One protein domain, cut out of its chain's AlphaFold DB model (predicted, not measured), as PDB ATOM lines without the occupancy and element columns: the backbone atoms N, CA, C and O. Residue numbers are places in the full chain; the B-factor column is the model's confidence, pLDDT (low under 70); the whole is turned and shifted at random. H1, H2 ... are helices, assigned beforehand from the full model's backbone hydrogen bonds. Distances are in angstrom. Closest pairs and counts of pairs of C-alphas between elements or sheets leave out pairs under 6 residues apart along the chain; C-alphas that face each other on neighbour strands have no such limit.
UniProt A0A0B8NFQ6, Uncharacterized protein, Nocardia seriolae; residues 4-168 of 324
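Overview. This is residues 4 to 168 of the 324 residues of an uncharacterized protein of Nocardia seriolae (UniProt A0A0B8NFQ6). One very long helix, H2, is the spine of a rod, and a helix folds back along it from each end: H1 at one end, as an arm whose residues 4 to 10 stand free, and H3 at the other. H4 turns back once more beside H3, and with the second half of H2 these two make an up-and-down bundle of three helices; H5 crosses H4 on the side away from H2, after residues 133 to 150 have run back past H4. You are looking at 165 printed residues with five named helices, in the order H1, H2, H3, H4, H5, and no named strand, an all-helix domain. The whole is only just loose, close to extended, with a radius of gyration of the C-alphas of 22.9 A and spans of 83 by 36 by 29 A.

Along the chain. Find C-alpha 31 at (-45.909, 62.513, -18.179); from there H2, residues 31 to 82, runs 76.3 A to C-alpha 82 at (22.470, 29.005, -13.848). Before it comes H1, residues 4 to 27, which begins at C-alpha 4 at (-9.450, 53.733, -31.587) and measures 34.4 A from first to last C-alpha. After H2, look for H3 at residues 88 to 111, 34.7 A long. Next is H4, residues 117 to 132, 22.5 A from first to last C-alpha. The last is H5, residues 151 to 167, 24.3 A long, which ends at C-alpha 167 at (9.959, 56.638, -18.191).

Arrangement. Start in the bundle of H2, H3 and H4, which is up and down, each helix running against the one before it in the chain. H2 touches H3 with residues 63 to 81 alone; the closest C-alphas, of Val 77 and Asp 94, are 6.0 A apart. These two form a helical hairpin at a shallow tilt of 13 degrees, opposite ways. H3 and H4 are a helical hairpin too, at a shallow tilt of 10 degrees, with the C-alphas of Val 109 and Gln 120 closest at 6.1 A. H4 also touches H2, the same way at a shallow tilt of 15 degrees; look at Arg 71 and Ala 130, whose C-alphas are the closest, 4.8 A apart. Now go to the other end of H2, where residues 33 to 44 alone touch H1, through its residues 18 to 25 alone. The closest C-alphas there are those of Leu 25 and Arg 34, 5.7 A apart, in a helical hairpin at a shallow tilt of 21 degrees. H5 touches H4 about perpendicular, at 74 degrees, with the C-alphas of Gly 121 and Tyr 156 closest at 4.3 A. H5 and H3 only just touch, with 3 pairs of C-alphas within 8 A, the closest being those of Leu 110 and Tyr 164 at 7.3 A. H2 and H5 are apart, and H1 is apart from H3, H4 and H5. In H1, H2, H3, H4 and H5 every O i to N i+4 pair is within hydrogen-bond range.

Size, cuts and confidence. The outline is a rod, and the two C-alphas farthest apart, those of Gly 29 and Gly 85, are 84.0 A from each other. Residues 84 to 89 stand free. The printed part has no cut. The links H1 to H2, H2 to H3 and H3 to H4 are tight, while that from H4 to H5 is long, with 18 residues. The model's mean pLDDT over the printed part is 89.4; look for values under 70 at residues 4 to 8.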
ATOM      1  N   MET A   4      -9.241  52.423 -32.211       46.25
ATOM      2  CA  MET A   4      -9.450  53.733 -31.587       46.25
ATOM      3  C   MET A   4     -10.441  54.638 -32.339       46.25
ATOM      4  O   MET A   4     -11.176  55.407 -31.714       46.25
ATOM      5  N   ASP A   5     -10.500  54.549 -33.668       56.56
ATOM      6  CA  ASP A   5     -11.469  55.308 -34.470       56.56
ATOM      7  C   ASP A   5     -12.887  54.768 -34.234       56.56
ATOM      8  O   ASP A   5     -13.856  55.521 -34.196       56.56
ATOM      9  N   GLU A   6     -13.011  53.461 -34.008       65.81
ATOM     10  CA  GLU A   6     -14.283  52.804 -33.719       65.81
ATOM     11  C   GLU A   6     -14.798  53.167 -32.318       65.81
ATOM     12  O   GLU A   6     -15.953  53.573 -32.177       65.81
ATOM     13  N   ILE A   7     -13.921  53.172 -31.307       60.50
ATOM     14  CA  ILE A   7     -14.254  53.588 -29.933       60.50
ATOM     15  C   ILE A   7     -14.644  55.071 -29.871       60.50
ATOM     16  O   ILE A   7     -15.626  55.439 -29.221       60.50
ATOM     17  N   THR A   8     -13.906  55.948 -30.555       67.31
ATOM     18  CA  THR A   8     -14.239  57.383 -30.596       67.31
ATOM     19  C   THR A   8     -15.542  57.637 -31.353       67.31
ATOM     20  O   THR A   8     -16.350  58.472 -30.934       67.31
ATOM     21  N   HIS A   9     -15.809  56.867 -32.410       70.31
ATOM     22  CA  HIS A   9     -17.070  56.917 -33.137       70.31
ATOM     23  C   HIS A   9     -18.251  56.396 -32.297       70.31
ATOM     24  O   HIS A   9     -19.340  56.975 -32.333       70.31
ATOM     25  N   GLU A  10     -18.054  55.353 -31.492       71.50
ATOM     26  CA  GLU A  10     -19.051  54.843 -30.542       71.50
ATOM     27  C   GLU A  10     -19.339  55.822 -29.406       71.50
ATOM     28  O   GLU A  10     -20.505  56.074 -29.088       71.50
ATOM     29  N   ALA A  11     -18.303  56.445 -28.845       71.44
ATOM     30  CA  ALA A  11     -18.459  57.500 -27.851       71.44
ATOM     31  C   ALA A  11     -19.226  58.706 -28.427       71.44
ATOM     32  O   ALA A  11     -20.112  59.261 -27.766       71.44
ATOM     33  N   GLY A  12     -18.952  59.077 -29.682       76.88
ATOM     34  CA  GLY A  12     -19.705  60.086 -30.431       76.88
ATOM     35  C   GLY A  12     -21.180  59.714 -30.626       76.88
ATOM     36  O   GLY A  12     -22.072  60.534 -30.400       76.88
ATOM     37  N   ARG A  13     -21.465  58.453 -30.974       80.88
ATOM     38  CA  ARG A  13     -22.838  57.936 -31.104       80.88
ATOM     39  C   ARG A  13     -23.589  57.961 -29.773       80.88
ATOM     40  O   ARG A  13     -24.732  58.411 -29.738       80.88
ATOM     41  N   PHE A  14     -22.955  57.538 -28.681       82.38
ATOM     42  CA  PHE A  14     -23.561  57.565 -27.347       82.38
ATOM     43  C   PHE A  14     -23.845  58.992 -26.875       82.38
ATOM     44  O   PHE A  14     -24.954  59.283 -26.429       82.38
ATOM     45  N   THR A  15     -22.870  59.899 -26.986       83.44
ATOM     46  CA  THR A  15     -23.044  61.306 -26.585       83.44
ATOM     47  C   THR A  15     -24.129  61.994 -27.408       83.44
ATOM     48  O   THR A  15     -24.984  62.667 -26.830       83.44
ATOM     49  N   GLY A  16     -24.171  61.753 -28.721       83.50
ATOM     50  CA  GLY A  16     -25.239  62.229 -29.598       83.50
ATOM     51  C   GLY A  16     -26.614  61.674 -29.211       83.50
ATOM     52  O   GLY A  16     -27.557  62.444 -29.028       83.50
ATOM     53  N   ALA A  17     -26.727  60.359 -29.004       84.50
ATOM     54  CA  ALA A  17     -27.971  59.710 -28.586       84.50
ATOM     55  C   ALA A  17     -28.449  60.191 -27.203       84.50
ATOM     56  O   ALA A  17     -29.640  60.426 -26.994       84.50
ATOM     57  N   MET A  18     -27.525  60.402 -26.263       85.62
ATOM     58  CA  MET A  18     -27.820  60.937 -24.936       85.62
ATOM     59  C   MET A  18     -28.298  62.390 -25.007       85.62
ATOM     60  O   MET A  18     -29.310  62.731 -24.397       85.62
ATOM     61  N   ALA A  19     -27.617  63.242 -25.779       86.50
ATOM     62  CA  ALA A  19     -28.017  64.634 -25.984       86.50
ATOM     63  C   ALA A  19     -29.408  64.730 -26.631       86.50
ATOM     64  O   ALA A  19     -30.243  65.527 -26.196       86.50
ATOM     65  N   GLN A  20     -29.696  63.871 -27.612       89.19
ATOM     66  CA  GLN A  20     -31.022  63.761 -28.222       89.19
ATOM     67  C   GLN A  20     -32.079  63.319 -27.205       89.19
ATOM     68  O   GLN A  20     -33.123  63.959 -27.103       89.19
ATOM     69  N   ALA A  21     -31.810  62.287 -26.401       85.44
ATOM     70  CA  ALA A  21     -32.748  61.813 -25.384       85.44
ATOM     71  C   ALA A  21     -33.013  62.862 -24.288       85.44
ATOM     72  O   ALA A  21     -34.151  63.026 -23.846       85.44
ATOM     73  N   LEU A  22     -31.994  63.622 -23.873       86.88
ATOM     74  CA  LEU A  22     -32.147  64.740 -22.936       86.88
ATOM     75  C   LEU A  22     -32.959  65.889 -23.546       86.88
ATOM     76  O   LEU A  22     -33.824  66.456 -22.879       86.88
ATOM     77  N   THR A  23     -32.738  66.183 -24.827       89.81
ATOM     78  CA  THR A  23     -33.524  67.179 -25.564       89.81
ATOM     79  C   THR A  23     -34.985  66.743 -25.664       89.81
ATOM     80  O   THR A  23     -35.880  67.526 -25.353       89.81
ATOM     81  N   GLN A  24     -35.252  65.479 -26.000       88.38
ATOM     82  CA  GLN A  24     -36.605  64.914 -26.015       88.38
ATOM     83  C   GLN A  24     -37.260  64.976 -24.630       88.38
ATOM     84  O   GLN A  24     -38.437  65.308 -24.522       88.38
ATOM     85  N   LEU A  25     -36.506  64.712 -23.556       89.88
ATOM     86  CA  LEU A  25     -37.014  64.820 -22.188       89.88
ATOM     87  C   LEU A  25     -37.439  66.255 -21.842       89.88
ATOM     88  O   LEU A  25     -38.449  66.437 -21.160       89.88
ATOM     89  N   ALA A  26     -36.681  67.253 -22.302       88.81
ATOM     90  CA  ALA A  26     -36.989  68.665 -22.093       88.81
ATOM     91  C   ALA A  26     -38.260  69.099 -22.845       88.81
ATOM     92  O   ALA A  26     -39.077  69.827 -22.284       88.81
ATOM     93  N   HIS A  27     -38.458  68.596 -24.069       90.31
ATOM     94  CA  HIS A  27     -39.596  68.941 -24.931       90.31
ATOM     95  C   HIS A  27     -40.845  68.072 -24.705       90.31
ATOM     96  O   HIS A  27     -41.906  68.379 -25.241       90.31
ATOM     97  N   ALA A  28     -40.756  66.999 -23.914       89.19
ATOM     98  CA  ALA A  28     -41.883  66.104 -23.668       89.19
ATOM     99  C   ALA A  28     -43.025  66.821 -22.922       89.19
ATOM    100  O   ALA A  28     -42.865  67.256 -21.771       89.19
ATOM    101  N   GLY A  29     -44.187  66.906 -23.575       88.81
ATOM    102  CA  GLY A  29     -45.389  67.563 -23.052       88.81
ATOM    103  C   GLY A  29     -46.219  66.677 -22.119       88.81
ATOM    104  O   GLY A  29     -46.965  67.191 -21.290       88.81
ATOM    105  N   ASN A  30     -46.061  65.351 -22.204       94.38
ATOM    106  CA  ASN A  30     -46.824  64.389 -21.408       94.38
ATOM    107  C   ASN A  30     -45.940  63.627 -20.400       94.38
ATOM    108  O   ASN A  30     -44.805  63.230 -20.675       94.38
ATOM    109  N   TRP A  31     -46.498  63.356 -19.219       92.94
ATOM    110  CA  TRP A  31     -45.909  62.513 -18.179       92.94
ATOM    111  C   TRP A  31     -45.491  61.118 -18.681       92.94
ATOM    112  O   TRP A  31     -44.412  60.636 -18.323       92.94
ATOM    113  N   LEU A  32     -46.310  60.462 -19.512       93.31
ATOM    114  CA  LEU A  32     -46.003  59.115 -20.015       93.31
ATOM    115  C   LEU A  32     -44.765  59.101 -20.924       93.31
ATOM    116  O   LEU A  32     -43.915  58.217 -20.792       93.31
ATOM    117  N   GLU A  33     -44.622  60.109 -21.785       89.50
ATOM    118  CA  GLU A  33     -43.450  60.291 -22.651       89.50
ATOM    119  C   GLU A  33     -42.194  60.552 -21.820       89.50
ATOM    120  O   GLU A  33     -41.190  59.857 -21.984       89.50
ATOM    121  N   ARG A  34     -42.274  61.455 -20.831       89.62
ATOM    122  CA  ARG A  34     -41.174  61.714 -19.885       89.62
ATOM    123  C   ARG A  34     -40.725  60.444 -19.168       89.62
ATOM    124  O   ARG A  34     -39.525  60.219 -19.003       89.62
ATOM    125  N   ARG A  35     -41.666  59.597 -18.736       93.12
ATOM    126  CA  ARG A  35     -41.354  58.324 -18.067       93.12
ATOM    127  C   ARG A  35     -40.657  57.341 -19.008       93.12
ATOM    128  O   ARG A  35     -39.701  56.689 -18.584       93.12
ATOM    129  N   ARG A  36     -41.113  57.232 -20.260       94.38
ATOM    130  CA  ARG A  36     -40.489  56.376 -21.280       94.38
ATOM    131  C   ARG A  36     -39.061  56.836 -21.583       94.38
ATOM    132  O   ARG A  36     -38.142  56.042 -21.422       94.38
ATOM    133  N   ILE A  37     -38.867  58.124 -21.864       88.44
ATOM    134  CA  ILE A  37     -37.550  58.704 -22.167       88.44
ATOM    135  C   ILE A  37     -36.577  58.519 -20.992       88.44
ATOM    136  O   ILE A  37     -35.448  58.084 -21.188       88.44
ATOM    137  N   LYS A  38     -37.013  58.744 -19.741       90.38
ATOM    138  CA  LYS A  38     -36.180  58.468 -18.550       90.38
ATOM    139  C   LYS A  38     -35.757  57.001 -18.446       90.38
ATOM    140  O   LYS A  38     -34.633  56.713 -18.028       90.38
ATOM    141  N   LYS A  39     -36.650  56.067 -18.793       94.94
ATOM    142  CA  LYS A  39     -36.343  54.629 -18.809       94.94
ATOM    143  C   LYS A  39     -35.316  54.302 -19.892       94.94
ATOM    144  O   LYS A  39     -34.420  53.504 -19.628       94.94
ATOM    145  N   ASP A  40     -35.421  54.934 -21.054       89.50
ATOM    146  CA  ASP A  40     -34.495  54.734 -22.169       89.50
ATOM    147  C   ASP A  40     -33.112  55.332 -21.857       89.50
ATOM    148  O   ASP A  40     -32.118  54.623 -21.979       89.50
ATOM    149  N   ILE A  41     -33.038  56.540 -21.281       87.31
ATOM    150  CA  ILE A  41     -31.790  57.116 -20.737       87.31
ATOM    151  C   ILE A  41     -31.156  56.174 -19.706       87.31
ATOM    152  O   ILE A  41     -29.976  55.844 -19.796       87.31
ATOM    153  N   SER A  42     -31.947  55.692 -18.743       92.69
ATOM    154  CA  SER A  42     -31.452  54.773 -17.709       92.69
ATOM    155  C   SER A  42     -30.924  53.466 -18.300       92.69
ATOM    156  O   SER A  42     -29.982  52.883 -17.761       92.69
ATOM    157  N   ARG A  43     -31.535  52.978 -19.385       93.06
ATOM    158  CA  ARG A  43     -31.082  51.782 -20.095       93.06
ATOM    159  C   ARG A  43     -29.752  52.040 -20.797       93.06
ATOM    160  O   ARG A  43     -28.812  51.298 -20.531       93.06
ATOM    161  N   MET A  44     -29.658  53.122 -21.572       87.06
ATOM    162  CA  MET A  44     -28.433  53.510 -22.280       87.06
ATOM    163  C   MET A  44     -27.249  53.678 -21.321       87.06
ATOM    164  O   MET A  44     -26.176  53.141 -21.570       87.06
ATOM    165  N   VAL A  45     -27.438  54.351 -20.178       87.69
ATOM    166  CA  VAL A  45     -26.364  54.514 -19.176       87.69
ATOM    167  C   VAL A  45     -25.904  53.166 -18.619       87.69
ATOM    168  O   VAL A  45     -24.706  52.940 -18.468       87.69
ATOM    169  N   ARG A  46     -26.832  52.248 -18.316       91.00
ATOM    170  CA  ARG A  46     -26.478  50.913 -17.805       91.00
ATOM    171  C   ARG A  46     -25.741  50.081 -18.845       91.00
ATOM    172  O   ARG A  46     -24.820  49.364 -18.476       91.00
ATOM    173  N   GLU A  47     -26.151  50.154 -20.105       89.75
ATOM    174  CA  GLU A  47     -25.478  49.465 -21.209       89.75
ATOM    175  C   GLU A  47     -24.057  49.999 -21.392       89.75
ATOM    176  O   GLU A  47     -23.118  49.209 -21.351       89.75
ATOM    177  N   GLN A  48     -23.884  51.325 -21.430       87.00
ATOM    178  CA  GLN A  48     -22.562  51.948 -21.509       87.00
ATOM    179  C   GLN A  48     -21.677  51.586 -20.310       87.00
ATOM    180  O   GLN A  48     -20.497  51.286 -20.470       87.00
ATOM    181  N   THR A  49     -22.246  51.572 -19.100       84.06
ATOM    182  CA  THR A  49     -21.509  51.203 -17.881       84.06
ATOM    183  C   THR A  49     -21.059  49.745 -17.936       84.06
ATOM    184  O   THR A  49     -19.902  49.457 -17.653       84.06
ATOM    185  N   ARG A  50     -21.934  48.822 -18.357       89.31
ATOM    186  CA  ARG A  50     -21.579  47.403 -18.518       89.31
ATOM    187  C   ARG A  50     -20.501  47.202 -19.576       89.31
ATOM    188  O   ARG A  50     -19.591  46.415 -19.344       89.31
ATOM    189  N   ALA A  51     -20.593  47.898 -20.710       85.62
ATOM    190  CA  ALA A  51     -19.584  47.825 -21.764       85.62
ATOM    191  C   ALA A  51     -18.217  48.316 -21.257       85.62
ATOM    192  O   ALA A  51     -17.213  47.626 -21.418       85.62
ATOM    193  N   ALA A  52     -18.184  49.449 -20.547       84.25
ATOM    194  CA  ALA A  52     -16.961  49.967 -19.932       84.25
ATOM    195  C   ALA A  52     -16.386  49.015 -18.864       84.25
ATOM    196  O   ALA A  52     -15.175  48.801 -18.803       84.25
ATOM    197  N   GLU A  53     -17.241  48.406 -18.036       87.44
ATOM    198  CA  GLU A  53     -16.830  47.399 -17.050       87.44
ATOM    199  C   GLU A  53     -16.245  46.144 -17.711       87.44
ATOM    200  O   GLU A  53     -15.246  45.612 -17.226       87.44
ATOM    201  N   GLN A  54     -16.832  45.688 -18.820       89.62
ATOM    202  CA  GLN A  54     -16.325  44.555 -19.597       89.62
ATOM    203  C   GLN A  54     -14.973  44.871 -20.238       89.62
ATOM    204  O   GLN A  54     -14.043  44.081 -20.085       89.62
ATOM    205  N   ALA A  55     -14.832  46.035 -20.880       87.75
ATOM    206  CA  ALA A  55     -13.567  46.478 -21.466       87.75
ATOM    207  C   ALA A  55     -12.457  46.543 -20.408       87.75
ATOM    208  O   ALA A  55     -11.369  46.001 -20.596       87.75
ATOM    209  N   ARG A  56     -12.756  47.113 -19.235       88.06
ATOM    210  CA  ARG A  56     -11.812  47.133 -18.113       88.06
ATOM    211  C   ARG A  56     -11.462  45.730 -17.615       88.06
ATOM    212  O   ARG A  56     -10.307  45.474 -17.287       88.06
ATOM    213  N   ALA A  57     -12.434  44.824 -17.522       89.69
ATOM    214  CA  ALA A  57     -12.177  43.453 -17.085       89.69
ATOM    215  C   ALA A  57     -11.240  42.709 -18.049       89.69
ATOM    216  O   ALA A  57     -10.337  42.007 -17.590       89.69
ATOM    217  N   LEU A  58     -11.424  42.906 -19.359       92.00
ATOM    218  CA  LEU A  58     -10.534  42.374 -20.390       92.00
ATOM    219  C   LEU A  58      -9.124  42.951 -20.256       92.00
ATOM    220  O   LEU A  58      -8.166  42.187 -20.247       92.00
ATOM    221  N   GLU A  59      -8.986  44.261 -20.047       92.00
ATOM    222  CA  GLU A  59      -7.670  44.890 -19.885       92.00
ATOM    223  C   GLU A  59      -6.905  44.350 -18.670       92.00
ATOM    224  O   GLU A  59      -5.723  44.005 -18.749       92.00
ATOM    225  N   VAL A  60      -7.595  44.203 -17.535       93.25
ATOM    226  CA  VAL A  60      -7.028  43.604 -16.319       93.25
ATOM    227  C   VAL A  60      -6.579  42.161 -16.578       93.25
ATOM    228  O   VAL A  60      -5.518  41.744 -16.104       93.25
ATOM    229  N   GLN A  61      -7.365  41.388 -17.332       93.62
ATOM    230  CA  GLN A  61      -7.020  40.014 -17.696       93.62
ATOM    231  C   GLN A  61      -5.816  39.956 -18.646       93.62
ATOM    232  O   GLN A  61      -4.901  39.164 -18.413       93.62
ATOM    233  N   ASN A  62      -5.787  40.808 -19.670       94.25
ATOM    234  CA  ASN A  62      -4.694  40.902 -20.636       94.25
ATOM    235  C   ASN A  62      -3.389  41.292 -19.944       94.25
ATOM    236  O   ASN A  62      -2.363  40.642 -20.143       94.25
ATOM    237  N   THR A  63      -3.445  42.271 -19.040       94.94
ATOM    238  CA  THR A  63      -2.286  42.692 -18.248       94.94
ATOM    239  C   THR A  63      -1.788  41.559 -17.347       94.94
ATOM    240  O   THR A  63      -0.585  41.319 -17.260       94.94
ATOM    241  N   ALA A  64      -2.690  40.807 -16.704       94.19
ATOM    242  CA  ALA A  64      -2.301  39.653 -15.889       94.19
ATOM    243  C   ALA A  64      -1.573  38.586 -16.723       94.19
ATOM    244  O   ALA A  64      -0.557  38.045 -16.285       94.19
ATOM    245  N   LEU A  65      -2.073  38.306 -17.930       94.75
ATOM    246  CA  LEU A  65      -1.464  37.356 -18.858       94.75
ATOM    247  C   LEU A  65      -0.114  37.853 -19.399       94.75
ATOM    248  O   LEU A  65       0.827  37.067 -19.524       94.75
ATOM    249  N   ALA A  66       0.015  39.151 -19.672       95.50
ATOM    250  CA  ALA A  66       1.270  39.753 -20.106       95.50
ATOM    251  C   ALA A  66       2.355  39.641 -19.020       95.50
ATOM    252  O   ALA A  66       3.478  39.229 -19.308       95.50
ATOM    253  N   ILE A  67       2.006  39.901 -17.754       95.44
ATOM    254  CA  ILE A  67       2.926  39.725 -16.619       95.44
ATOM    255  C   ILE A  67       3.291  38.249 -16.428       95.44
ATOM    256  O   ILE A  67       4.446  37.934 -16.150       95.44
ATOM    257  N   GLU A  68       2.349  37.324 -16.609       94.44
ATOM    258  CA  GLU A  68       2.634  35.887 -16.530       94.44
ATOM    259  C   GLU A  68       3.572  35.423 -17.661       94.44
ATOM    260  O   GLU A  68       4.506  34.660 -17.414       94.44
ATOM    261  N   THR A  69       3.397  35.939 -18.880       94.94
ATOM    262  CA  THR A  69       4.328  35.715 -20.001       94.94
ATOM    263  C   THR A  69       5.716  36.284 -19.684       94.94
ATOM    264  O   THR A  69       6.734  35.624 -19.906       94.94
ATOM    265  N   TYR A  70       5.780  37.483 -19.093       96.38
ATOM    266  CA  TYR A  70       7.029  38.072 -18.608       96.38
ATOM    267  C   TYR A  70       7.698  37.213 -17.530       96.38
ATOM    268  O   TYR A  70       8.901  36.964 -17.610       96.38
ATOM    269  N   ARG A  71       6.931  36.679 -16.576       95.50
ATOM    270  CA  ARG A  71       7.427  35.751 -15.552       95.50
ATOM    271  C   ARG A  71       8.037  34.498 -16.171       95.50
ATOM    272  O   ARG A  71       9.117  34.086 -15.760       95.50
ATOM    273  N   GLN A  72       7.379  33.899 -17.160       95.19
ATOM    274  CA  GLN A  72       7.913  32.730 -17.866       95.19
ATOM    275  C   GLN A  72       9.228  33.059 -18.584       95.19
ATOM    276  O   GLN A  72      10.185  32.293 -18.482       95.19
ATOM    277  N   HIS A  73       9.319  34.225 -19.235       96.06
ATOM    278  CA  HIS A  73      10.568  34.692 -19.842       96.06
ATOM    279  C   HIS A  73      11.671  34.890 -18.783       96.06
ATOM    280  O   HIS A  73      12.782  34.394 -18.960       96.06
ATOM    281  N   SER A  74      11.354  35.528 -17.652       96.19
ATOM    282  CA  SER A  74      12.266  35.706 -16.512       96.19
ATOM    283  C   SER A  74      12.780  34.367 -15.966       96.19
ATOM    284  O   SER A  74      13.984  34.196 -15.770       96.19
ATOM    285  N   ALA A  75      11.896  33.378 -15.805       95.06
ATOM    286  CA  ALA A  75      12.255  32.038 -15.347       95.06
ATOM    287  C   ALA A  75      13.237  31.343 -16.299       95.06
ATOM    288  O   ALA A  75      14.256  30.827 -15.846       95.06
ATOM    289  N   LEU A  76      12.976  31.393 -17.611       94.62
ATOM    290  CA  LEU A  76      13.859  30.810 -18.627       94.62
ATOM    291  C   LEU A  76      15.239  31.476 -18.640       94.62
ATOM    292  O   LEU A  76      16.257  30.791 -18.728       94.62
ATOM    293  N   VAL A  77      15.291  32.806 -18.528       95.06
ATOM    294  CA  VAL A  77      16.559  33.547 -18.449       95.06
ATOM    295  C   VAL A  77      17.309  33.191 -17.165       95.06
ATOM    296  O   VAL A  77      18.519  32.963 -17.204       95.06
ATOM    297  N   SER A  78      16.606  33.072 -16.035       93.94
ATOM    298  CA  SER A  78      17.212  32.643 -14.775       93.94
ATOM    299  C   SER A  78      17.755  31.215 -14.859       93.94
ATOM    300  O   SER A  78      18.843  30.966 -14.344       93.94
ATOM    301  N   GLU A  79      17.042  30.286 -15.493       93.19
ATOM    302  CA  GLU A  79      17.487  28.901 -15.679       93.19
ATOM    303  C   GLU A  79      18.745  28.841 -16.554       93.19
ATOM    304  O   GLU A  79      19.771  28.315 -16.119       93.19
ATOM    305  N   ARG A  80      18.729  29.504 -17.719       92.00
ATOM    306  CA  ARG A  80      19.900  29.599 -18.611       92.00
ATOM    307  C   ARG A  80      21.088  30.316 -17.976       92.00
ATOM    308  O   ARG A  80      22.235  30.022 -18.292       92.00
ATOM    309  N   SER A  81      20.843  31.250 -17.059       91.94
ATOM    310  CA  SER A  81      21.927  31.918 -16.333       91.94
ATOM    311  C   SER A  81      22.654  30.992 -15.350       91.94
ATOM    312  O   SER A  81      23.846  31.193 -15.112       91.94
ATOM    313  N   ARG A  82      21.946  29.991 -14.805       91.25
ATOM    314  CA  ARG A  82      22.470  29.005 -13.848       91.25
ATOM    315  C   ARG A  82      23.144  27.822 -14.539       91.25
ATOM    316  O   ARG A  82      23.960  27.161 -13.906       91.25
ATOM    317  N   ASP A  83      22.830  27.574 -15.808       92.81
ATOM    318  CA  ASP A  83      23.480  26.543 -16.613       92.81
ATOM    319  C   ASP A  83      24.947  26.921 -16.935       92.81
ATOM    320  O   ASP A  83      25.199  27.926 -17.616       92.81
ATOM    321  N   PRO A  84      25.941  26.133 -16.475       90.44
ATOM    322  CA  PRO A  84      27.350  26.361 -16.786       90.44
ATOM    323  C   PRO A  84      27.673  26.217 -18.278       90.44
ATOM    324  O   PRO A  84      28.632  26.831 -18.743       90.44
ATOM    325  N   GLY A  85      26.887  25.427 -19.022       92.75
ATOM    326  CA  GLY A  85      27.091  25.175 -20.451       92.75
ATOM    327  C   GLY A  85      26.669  26.333 -21.357       92.75
ATOM    328  O   GLY A  85      27.024  26.364 -22.537       92.75
ATOM    329  N   THR A  86      25.939  27.316 -20.828       92.12
ATOM    330  CA  THR A  86      25.472  28.456 -21.617       92.12
ATOM    331  C   THR A  86      26.590  29.487 -21.818       92.12
ATOM    332  O   THR A  86      27.158  30.026 -20.864       92.12
ATOM    333  N   HIS A  87      26.873  29.812 -23.087       94.12
ATOM    334  CA  HIS A  87      27.898  30.784 -23.476       94.12
ATOM    335  C   HIS A  87      27.672  32.164 -22.813       94.12
ATOM    336  O   HIS A  87      26.525  32.628 -22.764       94.12
ATOM    337  N   PRO A  88      28.728  32.861 -22.340       92.81
ATOM    338  CA  PRO A  88      28.613  34.189 -21.733       92.81
ATOM    339  C   PRO A  88      27.820  35.199 -22.575       92.81
ATOM    340  O   PRO A  88      26.914  35.836 -22.042       92.81
ATOM    341  N   ASP A  89      28.076  35.271 -23.883       94.12
ATOM    342  CA  ASP A  89      27.375  36.197 -24.791       94.12
ATOM    343  C   ASP A  89      25.875  35.917 -24.872       94.12
ATOM    344  O   ASP A  89      25.058  36.835 -24.909       94.12
ATOM    345  N   ARG A  90      25.486  34.639 -24.829       93.38
ATOM    346  CA  ARG A  90      24.074  34.254 -24.826       93.38
ATOM    347  C   ARG A  90      23.392  34.687 -23.531       93.38
ATOM    348  O   ARG A  90      22.277  35.191 -23.582       93.38
ATOM    349  N   ARG A  91      24.080  34.571 -22.387       92.94
ATOM    350  CA  ARG A  91      23.583  35.086 -21.097       92.94
ATOM    351  C   ARG A  91      23.456  36.608 -21.100       92.94
ATOM    352  O   ARG A  91      22.497  37.126 -20.535       92.94
ATOM    353  N   ALA A  92      24.399  37.319 -21.718       93.31
ATOM    354  CA  ALA A  92      24.312  38.769 -21.880       93.31
ATOM    355  C   ALA A  92      23.093  39.150 -22.735       93.31
ATOM    356  O   ALA A  92      22.258  39.937 -22.292       93.31
ATOM    357  N   HIS A  93      22.920  38.497 -23.886       94.88
ATOM    358  CA  HIS A  93      21.780  38.724 -24.770       94.88
ATOM    359  C   HIS A  93      20.431  38.419 -24.104       94.88
ATOM    360  O   HIS A  93      19.486  39.196 -24.231       94.88
ATOM    361  N   ASP A  94      20.336  37.319 -23.355       94.94
ATOM    362  CA  ASP A  94      19.133  36.954 -22.601       94.94
ATOM    363  C   ASP A  94      18.782  38.015 -21.539       94.94
ATOM    364  O   ASP A  94      17.614  38.376 -21.383       94.94
ATOM    365  N   ARG A  95      19.779  38.577 -20.838       93.44
ATOM    366  CA  ARG A  95      19.563  39.671 -19.870       93.44
ATOM    367  C   ARG A  95      19.091  40.954 -20.551       93.44
ATOM    368  O   ARG A  95      18.185  41.621 -20.047       93.44
ATOM    369  N   GLU A  96      19.666  41.295 -21.699       95.81
ATOM    370  CA  GLU A  96      19.230  42.444 -22.497       95.81
ATOM    371  C   GLU A  96      17.808  42.253 -23.036       95.81
ATOM    372  O   GLU A  96      16.995  43.176 -23.005       95.81
ATOM    373  N   ALA A  97      17.475  41.051 -23.514       95.62
ATOM    374  CA  ALA A  97      16.129  40.704 -23.954       95.62
ATOM    375  C   ALA A  97      15.116  40.794 -22.803       95.62
ATOM    376  O   ALA A  97      14.031  41.347 -22.990       95.62
ATOM    377  N   LEU A  98      15.478  40.325 -21.604       95.31
ATOM    378  CA  LEU A  98      14.634  40.436 -20.414       95.31
ATOM    379  C   LEU A  98      14.407  41.896 -20.004       95.31
ATOM    380  O   LEU A  98      13.279  42.269 -19.689       95.31
ATOM    381  N   THR A  99      15.454  42.723 -20.053       94.75
ATOM    382  CA  THR A  99      15.374  44.161 -19.743       94.75
ATOM    383  C   THR A  99      14.465  44.880 -20.738       94.75
ATOM    384  O   THR A  99      13.543  45.585 -20.339       94.75
ATOM    385  N   ARG A 100      14.625  44.611 -22.041       96.31
ATOM    386  CA  ARG A 100      13.734  45.156 -23.078       96.31
ATOM    387  C   ARG A 100      12.282  44.725 -22.879       96.31
ATOM    388  O   ARG A 100      11.391  45.562 -22.996       96.31
ATOM    389  N   HIS A 101      12.039  43.452 -22.558       96.31
ATOM    390  CA  HIS A 101      10.688  42.953 -22.295       96.31
ATOM    391  C   HIS A 101      10.072  43.627 -21.061       96.31
ATOM    392  O   HIS A 101       8.910  44.029 -21.097       96.31
ATOM    393  N   HIS A 102      10.863  43.806 -19.999       95.50
ATOM    394  CA  HIS A 102      10.449  44.530 -18.801       95.50
ATOM    395  C   HIS A 102      10.055  45.971 -19.134       95.50
ATOM    396  O   HIS A 102       8.967  46.409 -18.773       95.50
ATOM    397  N   ASP A 103      10.895  46.700 -19.867       94.62
ATOM    398  CA  ASP A 103      10.639  48.102 -20.193       94.62
ATOM    399  C   ASP A 103       9.441  48.275 -21.130       94.62
ATOM    400  O   ASP A 103       8.643  49.195 -20.951       94.62
ATOM    401  N   GLN A 104       9.270  47.376 -22.102       95.44
ATOM    402  CA  GLN A 104       8.093  47.353 -22.973       95.44
ATOM    403  C   GLN A 104       6.813  47.105 -22.175       95.44
ATOM    404  O   GLN A 104       5.849  47.857 -22.321       95.44
ATOM    405  N   LEU A 105       6.812  46.101 -21.294       95.94
ATOM    406  CA  LEU A 105       5.653  45.793 -20.464       95.94
ATOM    407  C   LEU A 105       5.361  46.921 -19.466       95.94
ATOM    408  O   LEU A 105       4.205  47.296 -19.292       95.94
ATOM    409  N   LYS A 106       6.397  47.525 -18.873       95.44
ATOM    410  CA  LYS A 106       6.273  48.688 -17.985       95.44
ATOM    411  C   LYS A 106       5.588  49.840 -18.714       95.44
ATOM    412  O   LYS A 106       4.644  50.416 -18.183       95.44
ATOM    413  N   LYS A 107       6.026  50.157 -19.938       94.56
ATOM    414  CA  LYS A 107       5.395  51.191 -20.770       94.56
ATOM    415  C   LYS A 107       3.940  50.851 -21.082       94.56
ATOM    416  O   LYS A 107       3.090  51.713 -20.908       94.56
ATOM    417  N   HIS A 108       3.654  49.609 -21.467       94.44
ATOM    418  CA  HIS A 108       2.293  49.159 -21.754       94.44
ATOM    419  C   HIS A 108       1.365  49.315 -20.537       94.44
ATOM    420  O   HIS A 108       0.318  49.944 -20.647       94.44
ATOM    421  N   VAL A 109       1.790  48.856 -19.353       94.69
ATOM    422  CA  VAL A 109       1.029  48.999 -18.097       94.69
ATOM    423  C   VAL A 109       0.770  50.468 -17.752       94.69
ATOM    424  O   VAL A 109      -0.323  50.814 -17.309       94.69
ATOM    425  N   LEU A 110       1.761  51.342 -17.946       93.62
ATOM    426  CA  LEU A 110       1.621  52.778 -17.684       93.62
ATOM    427  C   LEU A 110       0.751  53.498 -18.727       93.62
ATOM    428  O   LEU A 110       0.191  54.548 -18.425       93.62
ATOM    429  N   GLN A 111       0.635  52.972 -19.943       91.62
ATOM    430  CA  GLN A 111      -0.204  53.541 -21.005       91.62
ATOM    431  C   GLN A 111      -1.635  52.991 -21.001       91.62
ATOM    432  O   GLN A 111      -2.489  53.518 -21.706       91.62
ATOM    433  N   ALA A 112      -1.915  51.945 -20.222       89.81
ATOM    434  CA  ALA A 112      -3.242  51.357 -20.129       89.81
ATOM    435  C   ALA A 112      -4.208  52.282 -19.365       89.81
ATOM    436  O   ALA A 112      -4.232  52.304 -18.129       89.81
ATOM    437  N   ASP A 113      -5.036  53.015 -20.114       86.75
ATOM    438  CA  ASP A 113      -6.006  53.988 -19.588       86.75
ATOM    439  C   ASP A 113      -7.124  53.347 -18.748       86.75
ATOM    440  O   ASP A 113      -7.708  53.985 -17.869       86.75
ATOM    441  N   LEU A 114      -7.438  52.075 -19.007       89.56
ATOM    442  CA  LEU A 114      -8.507  51.353 -18.309       89.56
ATOM    443  C   LEU A 114      -8.062  50.784 -16.952       89.56
ATOM    444  O   LEU A 114      -8.909  50.381 -16.147       89.56
ATOM    445  N   LEU A 115      -6.755  50.762 -16.673       90.62
ATOM    446  CA  LEU A 115      -6.226  50.356 -15.376       90.62
ATOM    447  C   LEU A 115      -6.238  51.534 -14.404       90.62
ATOM    448  O   LEU A 115      -5.776  52.636 -14.689       90.62
ATOM    449  N   THR A 116      -6.710  51.288 -13.187       91.56
ATOM    450  CA  THR A 116      -6.590  52.291 -12.126       91.56
ATOM    451  C   THR A 116      -5.130  52.446 -11.687       91.56
ATOM    452  O   THR A 116      -4.369  51.479 -11.740       91.56
ATOM    453  N   PRO A 117      -4.731  53.594 -11.108       92.06
ATOM    454  CA  PRO A 117      -3.371  53.770 -10.581       92.06
ATOM    455  C   PRO A 117      -2.970  52.731  -9.521       92.06
ATOM    456  O   PRO A 117      -1.793  52.473  -9.305       92.06
ATOM    457  N   VAL A 118      -3.943  52.138  -8.825       93.56
ATOM    458  CA  VAL A 118      -3.678  51.049  -7.875       93.56
ATOM    459  C   VAL A 118      -3.388  49.748  -8.620       93.56
ATOM    460  O   VAL A 118      -2.442  49.054  -8.268       93.56
ATOM    461  N   GLU A 119      -4.160  49.427  -9.660       94.19
ATOM    462  CA  GLU A 119      -3.923  48.248 -10.503       94.19
ATOM    463  C   GLU A 119      -2.600  48.355 -11.262       94.19
ATOM    464  O   GLU A 119      -1.840  47.394 -11.263       94.19
ATOM    465  N   GLN A 120      -2.269  49.527 -11.807       94.56
ATOM    466  CA  GLN A 120      -0.964  49.786 -12.419       94.56
ATOM    467  C   GLN A 120       0.180  49.560 -11.415       94.56
ATOM    468  O   GLN A 120       1.151  48.884 -11.734       94.56
ATOM    469  N   GLY A 121       0.062  50.050 -10.174       94.81
ATOM    470  CA  GLY A 121       1.083  49.815  -9.145       94.81
ATOM    471  C   GLY A 121       1.221  48.338  -8.771       94.81
ATOM    472  O   GLY A 121       2.332  47.822  -8.716       94.81
ATOM    473  N   ILE A 122       0.100  47.628  -8.604       94.88
ATOM    474  CA  ILE A 122       0.096  46.175  -8.367       94.88
ATOM    475  C   ILE A 122       0.746  45.423  -9.536       94.88
ATOM    476  O   ILE A 122       1.464  44.452  -9.312       94.88
ATOM    477  N   ALA A 123       0.507  45.854 -10.777       95.12
ATOM    478  CA  ALA A 123       1.122  45.274 -11.965       95.12
ATOM    479  C   ALA A 123       2.648  45.459 -11.960       95.12
ATOM    480  O   ALA A 123       3.374  44.487 -12.164       95.12
ATOM    481  N   LEU A 124       3.138  46.665 -11.654       95.38
ATOM    482  CA  LEU A 124       4.573  46.955 -11.533       95.38
ATOM    483  C   LEU A 124       5.241  46.147 -10.406       95.38
ATOM    484  O   LEU A 124       6.342  45.621 -10.581       95.38
ATOM    485  N   ASP A 125       4.563  45.991  -9.268       93.38
ATOM    486  CA  ASP A 125       5.011  45.103  -8.190       93.38
ATOM    487  C   ASP A 125       5.026  43.637  -8.633       93.38
ATOM    488  O   ASP A 125       5.982  42.916  -8.354       93.38
ATOM    489  N   GLY A 126       4.007  43.199  -9.376       93.19
ATOM    490  CA  GLY A 126       3.943  41.863  -9.965       93.19
ATOM    491  C   GLY A 126       5.101  41.589 -10.927       93.19
ATOM    492  O   GLY A 126       5.675  40.503 -10.892       93.19
ATOM    493  N   MET A 127       5.494  42.579 -11.732       94.12
ATOM    494  CA  MET A 127       6.673  42.495 -12.600       94.12
ATOM    495  C   MET A 127       7.964  42.385 -11.787       94.12
ATOM    496  O   MET A 127       8.761  41.486 -12.032       94.12
ATOM    497  N   THR A 128       8.138  43.234 -10.770       92.56
ATOM    498  CA  THR A 128       9.322  43.210  -9.892       92.56
ATOM    499  C   THR A 128       9.446  41.870  -9.162       92.56
ATOM    500  O   THR A 128      10.533  41.293  -9.063       92.56
ATOM    501  N   ALA A 129       8.317  41.332  -8.695       92.25
ATOM    502  CA  ALA A 129       8.241  40.010  -8.096       92.25
ATOM    503  C   ALA A 129       8.592  38.912  -9.111       92.25
ATOM    504  O   ALA A 129       9.353  38.013  -8.776       92.25
ATOM    505  N   ALA A 130       8.116  39.005 -10.355       93.00
ATOM    506  CA  ALA A 130       8.437  38.050 -11.417       93.00
ATOM    507  C   ALA A 130       9.923  38.064 -11.828       93.00
ATOM    508  O   ALA A 130      10.455  37.036 -12.249       93.00
ATOM    509  N   THR A 131      10.606  39.204 -11.704       91.88
ATOM    510  CA  THR A 131      12.059  39.299 -11.918       91.88
ATOM    511  C   THR A 131      12.841  38.715 -10.742       91.88
ATOM    512  O   THR A 131      13.832  38.023 -10.947       91.88
ATOM    513  N   THR A 132      12.400  38.983  -9.509       91.12
ATOM    514  CA  THR A 132      13.130  38.589  -8.290       91.12
ATOM    515  C   THR A 132      12.896  37.121  -7.919       91.12
ATOM    516  O   THR A 132      13.822  36.431  -7.502       91.12
ATOM    517  N   PHE A 133      11.663  36.645  -8.090       90.81
ATOM    518  CA  PHE A 133      11.178  35.329  -7.672       90.81
ATOM    519  C   PHE A 133      10.391  34.659  -8.813       90.81
ATOM    520  O   PHE A 133       9.169  34.480  -8.721       90.81
ATOM    521  N   PRO A 134      11.057  34.318  -9.931       89.06
ATOM    522  CA  PRO A 134      10.388  33.844 -11.140       89.06
ATOM    523  C   PRO A 134       9.615  32.533 -10.942       89.06
ATOM    524  O   PRO A 134       8.643  32.280 -11.653       89.06
ATOM    525  N   GLU A 135       9.998  31.698  -9.978       86.56
ATOM    526  CA  GLU A 135       9.335  30.432  -9.654       86.56
ATOM    527  C   GLU A 135       7.926  30.587  -9.049       86.56
ATOM    528  O   GLU A 135       7.106  29.669  -9.159       86.56
ATOM    529  N   PHE A 136       7.595  31.741  -8.461       86.69
ATOM    530  CA  PHE A 136       6.297  31.954  -7.821       86.69
ATOM    531  C   PHE A 136       5.232  32.407  -8.823       86.69
ATOM    532  O   PHE A 136       5.324  33.466  -9.441       86.69
ATOM    533  N   LYS A 137       4.157  31.622  -8.951       83.44
ATOM    534  CA  LYS A 137       2.996  31.985  -9.778       83.44
ATOM    535  C   LYS A 137       2.186  33.088  -9.100       83.44
ATOM    536  O   LYS A 137       1.732  32.925  -7.969       83.44
ATOM    537  N   LEU A 138       1.922  34.168  -9.831       76.38
ATOM    538  CA  LEU A 138       1.226  35.356  -9.317       76.38
ATOM    539  C   LEU A 138      -0.273  35.117  -9.038       76.38
ATOM    540  O   LEU A 138      -0.922  35.915  -8.359       76.38
ATOM    541  N   GLY A 139      -0.835  33.998  -9.511       83.50
ATOM    542  CA  GLY A 139      -2.210  33.587  -9.225       83.50
ATOM    543  C   GLY A 139      -3.226  34.672  -9.592       83.50
ATOM    544  O   GLY A 139      -3.275  35.139 -10.725       83.50
ATOM    545  N   LYS A 140      -4.056  35.091  -8.627       84.06
ATOM    546  CA  LYS A 140      -5.024  36.189  -8.805       84.06
ATOM    547  C   LYS A 140      -4.396  37.541  -8.452       84.06
ATOM    548  O   LYS A 140      -4.815  38.151  -7.466       84.06
ATOM    549  N   LEU A 141      -3.444  38.009  -9.265       85.19
ATOM    550  CA  LEU A 141      -2.692  39.257  -9.049       85.19
ATOM    551  C   LEU A 141      -3.607  40.445  -8.687       85.19
ATOM    552  O   LEU A 141      -3.439  41.090  -7.655       85.19
ATOM    553  N   PHE A 142      -4.669  40.657  -9.466       89.44
ATOM    554  CA  PHE A 142      -5.612  41.765  -9.264       89.44
ATOM    555  C   PHE A 142      -6.803  41.436  -8.352       89.44
ATOM    556  O   PHE A 142      -7.628  42.301  -8.060       89.44
ATOM    557  N   GLY A 143      -6.911  40.207  -7.835       84.88
ATOM    558  CA  GLY A 143      -8.085  39.761  -7.068       84.88
ATOM    559  C   GLY A 143      -8.335  40.562  -5.782       84.88
ATOM    560  O   GLY A 143      -9.465  40.612  -5.282       84.88
ATOM    561  N   LYS A 144      -7.292  41.215  -5.254       81.44
ATOM    562  CA  LYS A 144      -7.359  42.094  -4.080       81.44
ATOM    563  C   LYS A 144      -7.273  43.583  -4.415       81.44
ATOM    564  O   LYS A 144      -7.425  44.370  -3.488       81.44
ATOM    565  N   ALA A 145      -7.133  43.989  -5.680       85.31
ATOM    566  CA  ALA A 145      -6.937  45.395  -6.055       85.31
ATOM    567  C   ALA A 145      -8.030  46.317  -5.481       85.31
ATOM    568  O   ALA A 145      -7.740  47.306  -4.820       85.31
ATOM    569  N   ARG A 146      -9.303  45.909  -5.584       82.81
ATOM    570  CA  ARG A 146     -10.454  46.628  -4.996       82.81
ATOM    571  C   ARG A 146     -10.491  46.676  -3.459       82.81
ATOM    572  O   ARG A 146     -11.264  47.439  -2.885       82.81
ATOM    573  N   LYS A 147      -9.730  45.809  -2.786       87.00
ATOM    574  CA  LYS A 147      -9.624  45.749  -1.317       87.00
ATOM    575  C   LYS A 147      -8.465  46.591  -0.788       87.00
ATOM    576  O   LYS A 147      -8.435  46.855   0.411       87.00
ATOM    577  N   VAL A 148      -7.545  47.012  -1.655       86.38
ATOM    578  CA  VAL A 148      -6.437  47.890  -1.288       86.38
ATOM    579  C   VAL A 148      -6.995  49.270  -0.938       86.38
ATOM    580  O   VAL A 148      -7.581  49.952  -1.778       86.38
ATOM    581  N   LYS A 149      -6.841  49.676   0.324       89.56
ATOM    582  CA  LYS A 149      -7.333  50.954   0.858       89.56
ATOM    583  C   LYS A 149      -6.261  51.618   1.722       89.56
ATOM    584  O   LYS A 149      -5.351  50.954   2.208       89.56
ATOM    585  N   GLY A 150      -6.385  52.928   1.928       90.31
ATOM    586  CA  GLY A 150      -5.494  53.687   2.810       90.31
ATOM    587  C   GLY A 150      -4.047  53.727   2.310       90.31
ATOM    588  O   GLY A 150      -3.800  54.047   1.146       90.31
ATOM    589  N   MET A 151      -3.098  53.402   3.193       88.94
ATOM    590  CA  MET A 151      -1.657  53.518   2.934       88.94
ATOM    591  C   MET A 151      -1.167  52.673   1.758       88.94
ATOM    592  O   MET A 151      -0.333  53.146   0.991       88.94
ATOM    593  N   ASP A 152      -1.696  51.467   1.554       88.06
ATOM    594  CA  ASP A 152      -1.251  50.624   0.438       88.06
ATOM    595  C   ASP A 152      -1.664  51.214  -0.915       88.06
ATOM    596  O   ASP A 152      -0.875  51.241  -1.854       88.06
ATOM    597  N   ALA A 153      -2.858  51.810  -1.004       88.56
ATOM    598  CA  ALA A 153      -3.276  52.515  -2.214       88.56
ATOM    599  C   ALA A 153      -2.373  53.727  -2.501       88.56
ATOM    600  O   ALA A 153      -2.090  54.019  -3.662       88.56
ATOM    601  N   LEU A 154      -1.905  54.423  -1.458       90.38
ATOM    602  CA  LEU A 154      -0.932  55.509  -1.595       90.38
ATOM    603  C   LEU A 154       0.430  54.996  -2.064       90.38
ATOM    604  O   LEU A 154       1.023  55.618  -2.942       90.38
ATOM    605  N   ARG A 155       0.901  53.854  -1.548       90.94
ATOM    606  CA  ARG A 155       2.152  53.219  -1.991       90.94
ATOM    607  C   ARG A 155       2.112  52.890  -3.477       90.94
ATOM    608  O   ARG A 155       3.003  53.323  -4.203       90.94
ATOM    609  N   TYR A 156       1.049  52.230  -3.935       93.56
ATOM    610  CA  TYR A 156       0.888  51.907  -5.353       93.56
ATOM    611  C   TYR A 156       0.808  53.164  -6.224       93.56
ATOM    612  O   TYR A 156       1.478  53.250  -7.247       93.56
ATOM    613  N   ARG A 157       0.077  54.199  -5.792       88.75
ATOM    614  CA  ARG A 157       0.028  55.486  -6.511       88.75
ATOM    615  C   ARG A 157       1.393  56.175  -6.577       88.75
ATOM    616  O   ARG A 157       1.751  56.703  -7.625       88.75
ATOM    617  N   ALA A 158       2.147  56.185  -5.480       89.69
ATOM    618  CA  ALA A 158       3.482  56.774  -5.425       89.69
ATOM    619  C   ALA A 158       4.483  55.989  -6.282       89.69
ATOM    620  O   ALA A 158       5.362  56.568  -6.912       89.69
ATOM    621  N   GLN A 159       4.351  54.666  -6.329       91.25
ATOM    622  CA  GLN A 159       5.141  53.820  -7.214       91.25
ATOM    623  C   GLN A 159       4.858  54.115  -8.683       91.25
ATOM    624  O   GLN A 159       5.796  54.335  -9.441       91.25
ATOM    625  N   VAL A 160       3.586  54.197  -9.068       90.75
ATOM    626  CA  VAL A 160       3.197  54.584 -10.426       90.75
ATOM    627  C   VAL A 160       3.742  55.969 -10.774       90.75
ATOM    628  O   VAL A 160       4.330  56.143 -11.834       90.75
ATOM    629  N   ALA A 161       3.634  56.942  -9.865       89.44
ATOM    630  CA  ALA A 161       4.186  58.280 -10.077       89.44
ATOM    631  C   ALA A 161       5.707  58.265 -10.321       89.44
ATOM    632  O   ALA A 161       6.182  58.929 -11.240       89.44
ATOM    633  N   ARG A 162       6.462  57.474  -9.547       89.88
ATOM    634  CA  ARG A 162       7.903  57.273  -9.773       89.88
ATOM    635  C   ARG A 162       8.178  56.621 -11.127       89.88
ATOM    636  O   ARG A 162       9.031  57.095 -11.864       89.88
ATOM    637  N   ALA A 163       7.407  55.599 -11.490       88.25
ATOM    638  CA  ALA A 163       7.560  54.905 -12.764       88.25
ATOM    639  C   ALA A 163       7.278  55.814 -13.978       88.25
ATOM    640  O   ALA A 163       7.979  55.713 -14.986       88.25
ATOM    641  N   TYR A 164       6.308  56.729 -13.884       87.50
ATOM    642  CA  TYR A 164       6.095  57.770 -14.897       87.50
ATOM    643  C   TYR A 164       7.288  58.733 -14.984       87.50
ATOM    644  O   TYR A 164       7.779  58.988 -16.080       87.50
ATOM    645  N   ALA A 165       7.806  59.208 -13.844       86.75
ATOM    646  CA  ALA A 165       8.971  60.097 -13.816       86.75
ATOM    647  C   ALA A 165      10.221  59.449 -14.439       86.75
ATOM    648  O   ALA A 165      10.949  60.101 -15.181       86.75
ATOM    649  N   GLU A 166      10.440  58.157 -14.192       87.62
ATOM    650  CA  GLU A 166      11.554  57.393 -14.770       87.62
ATOM    651  C   GLU A 166      11.416  57.171 -16.280       87.62
ATOM    652  O   GLU A 166      12.410  57.164 -17.000       87.62
ATOM    653  N   THR A 167      10.197  56.941 -16.769       84.25
ATOM    654  CA  THR A 167       9.959  56.638 -18.191       84.25
ATOM    655  C   THR A 167       9.813  57.887 -19.053       84.25
ATOM    656  O   THR A 167       9.790  57.767 -20.277       84.25
ATOM    657  N   GLY A 168       9.695  59.070 -18.438       84.12
ATOM    658  CA  GLY A 168       9.398  60.321 -19.136       84.12
ATOM    659  C   GLY A 168       8.013  60.335 -19.790       84.12
ATOM    660  O   GLY A 168       7.723  61.223 -20.585       84.12
TER     661      GLY A 168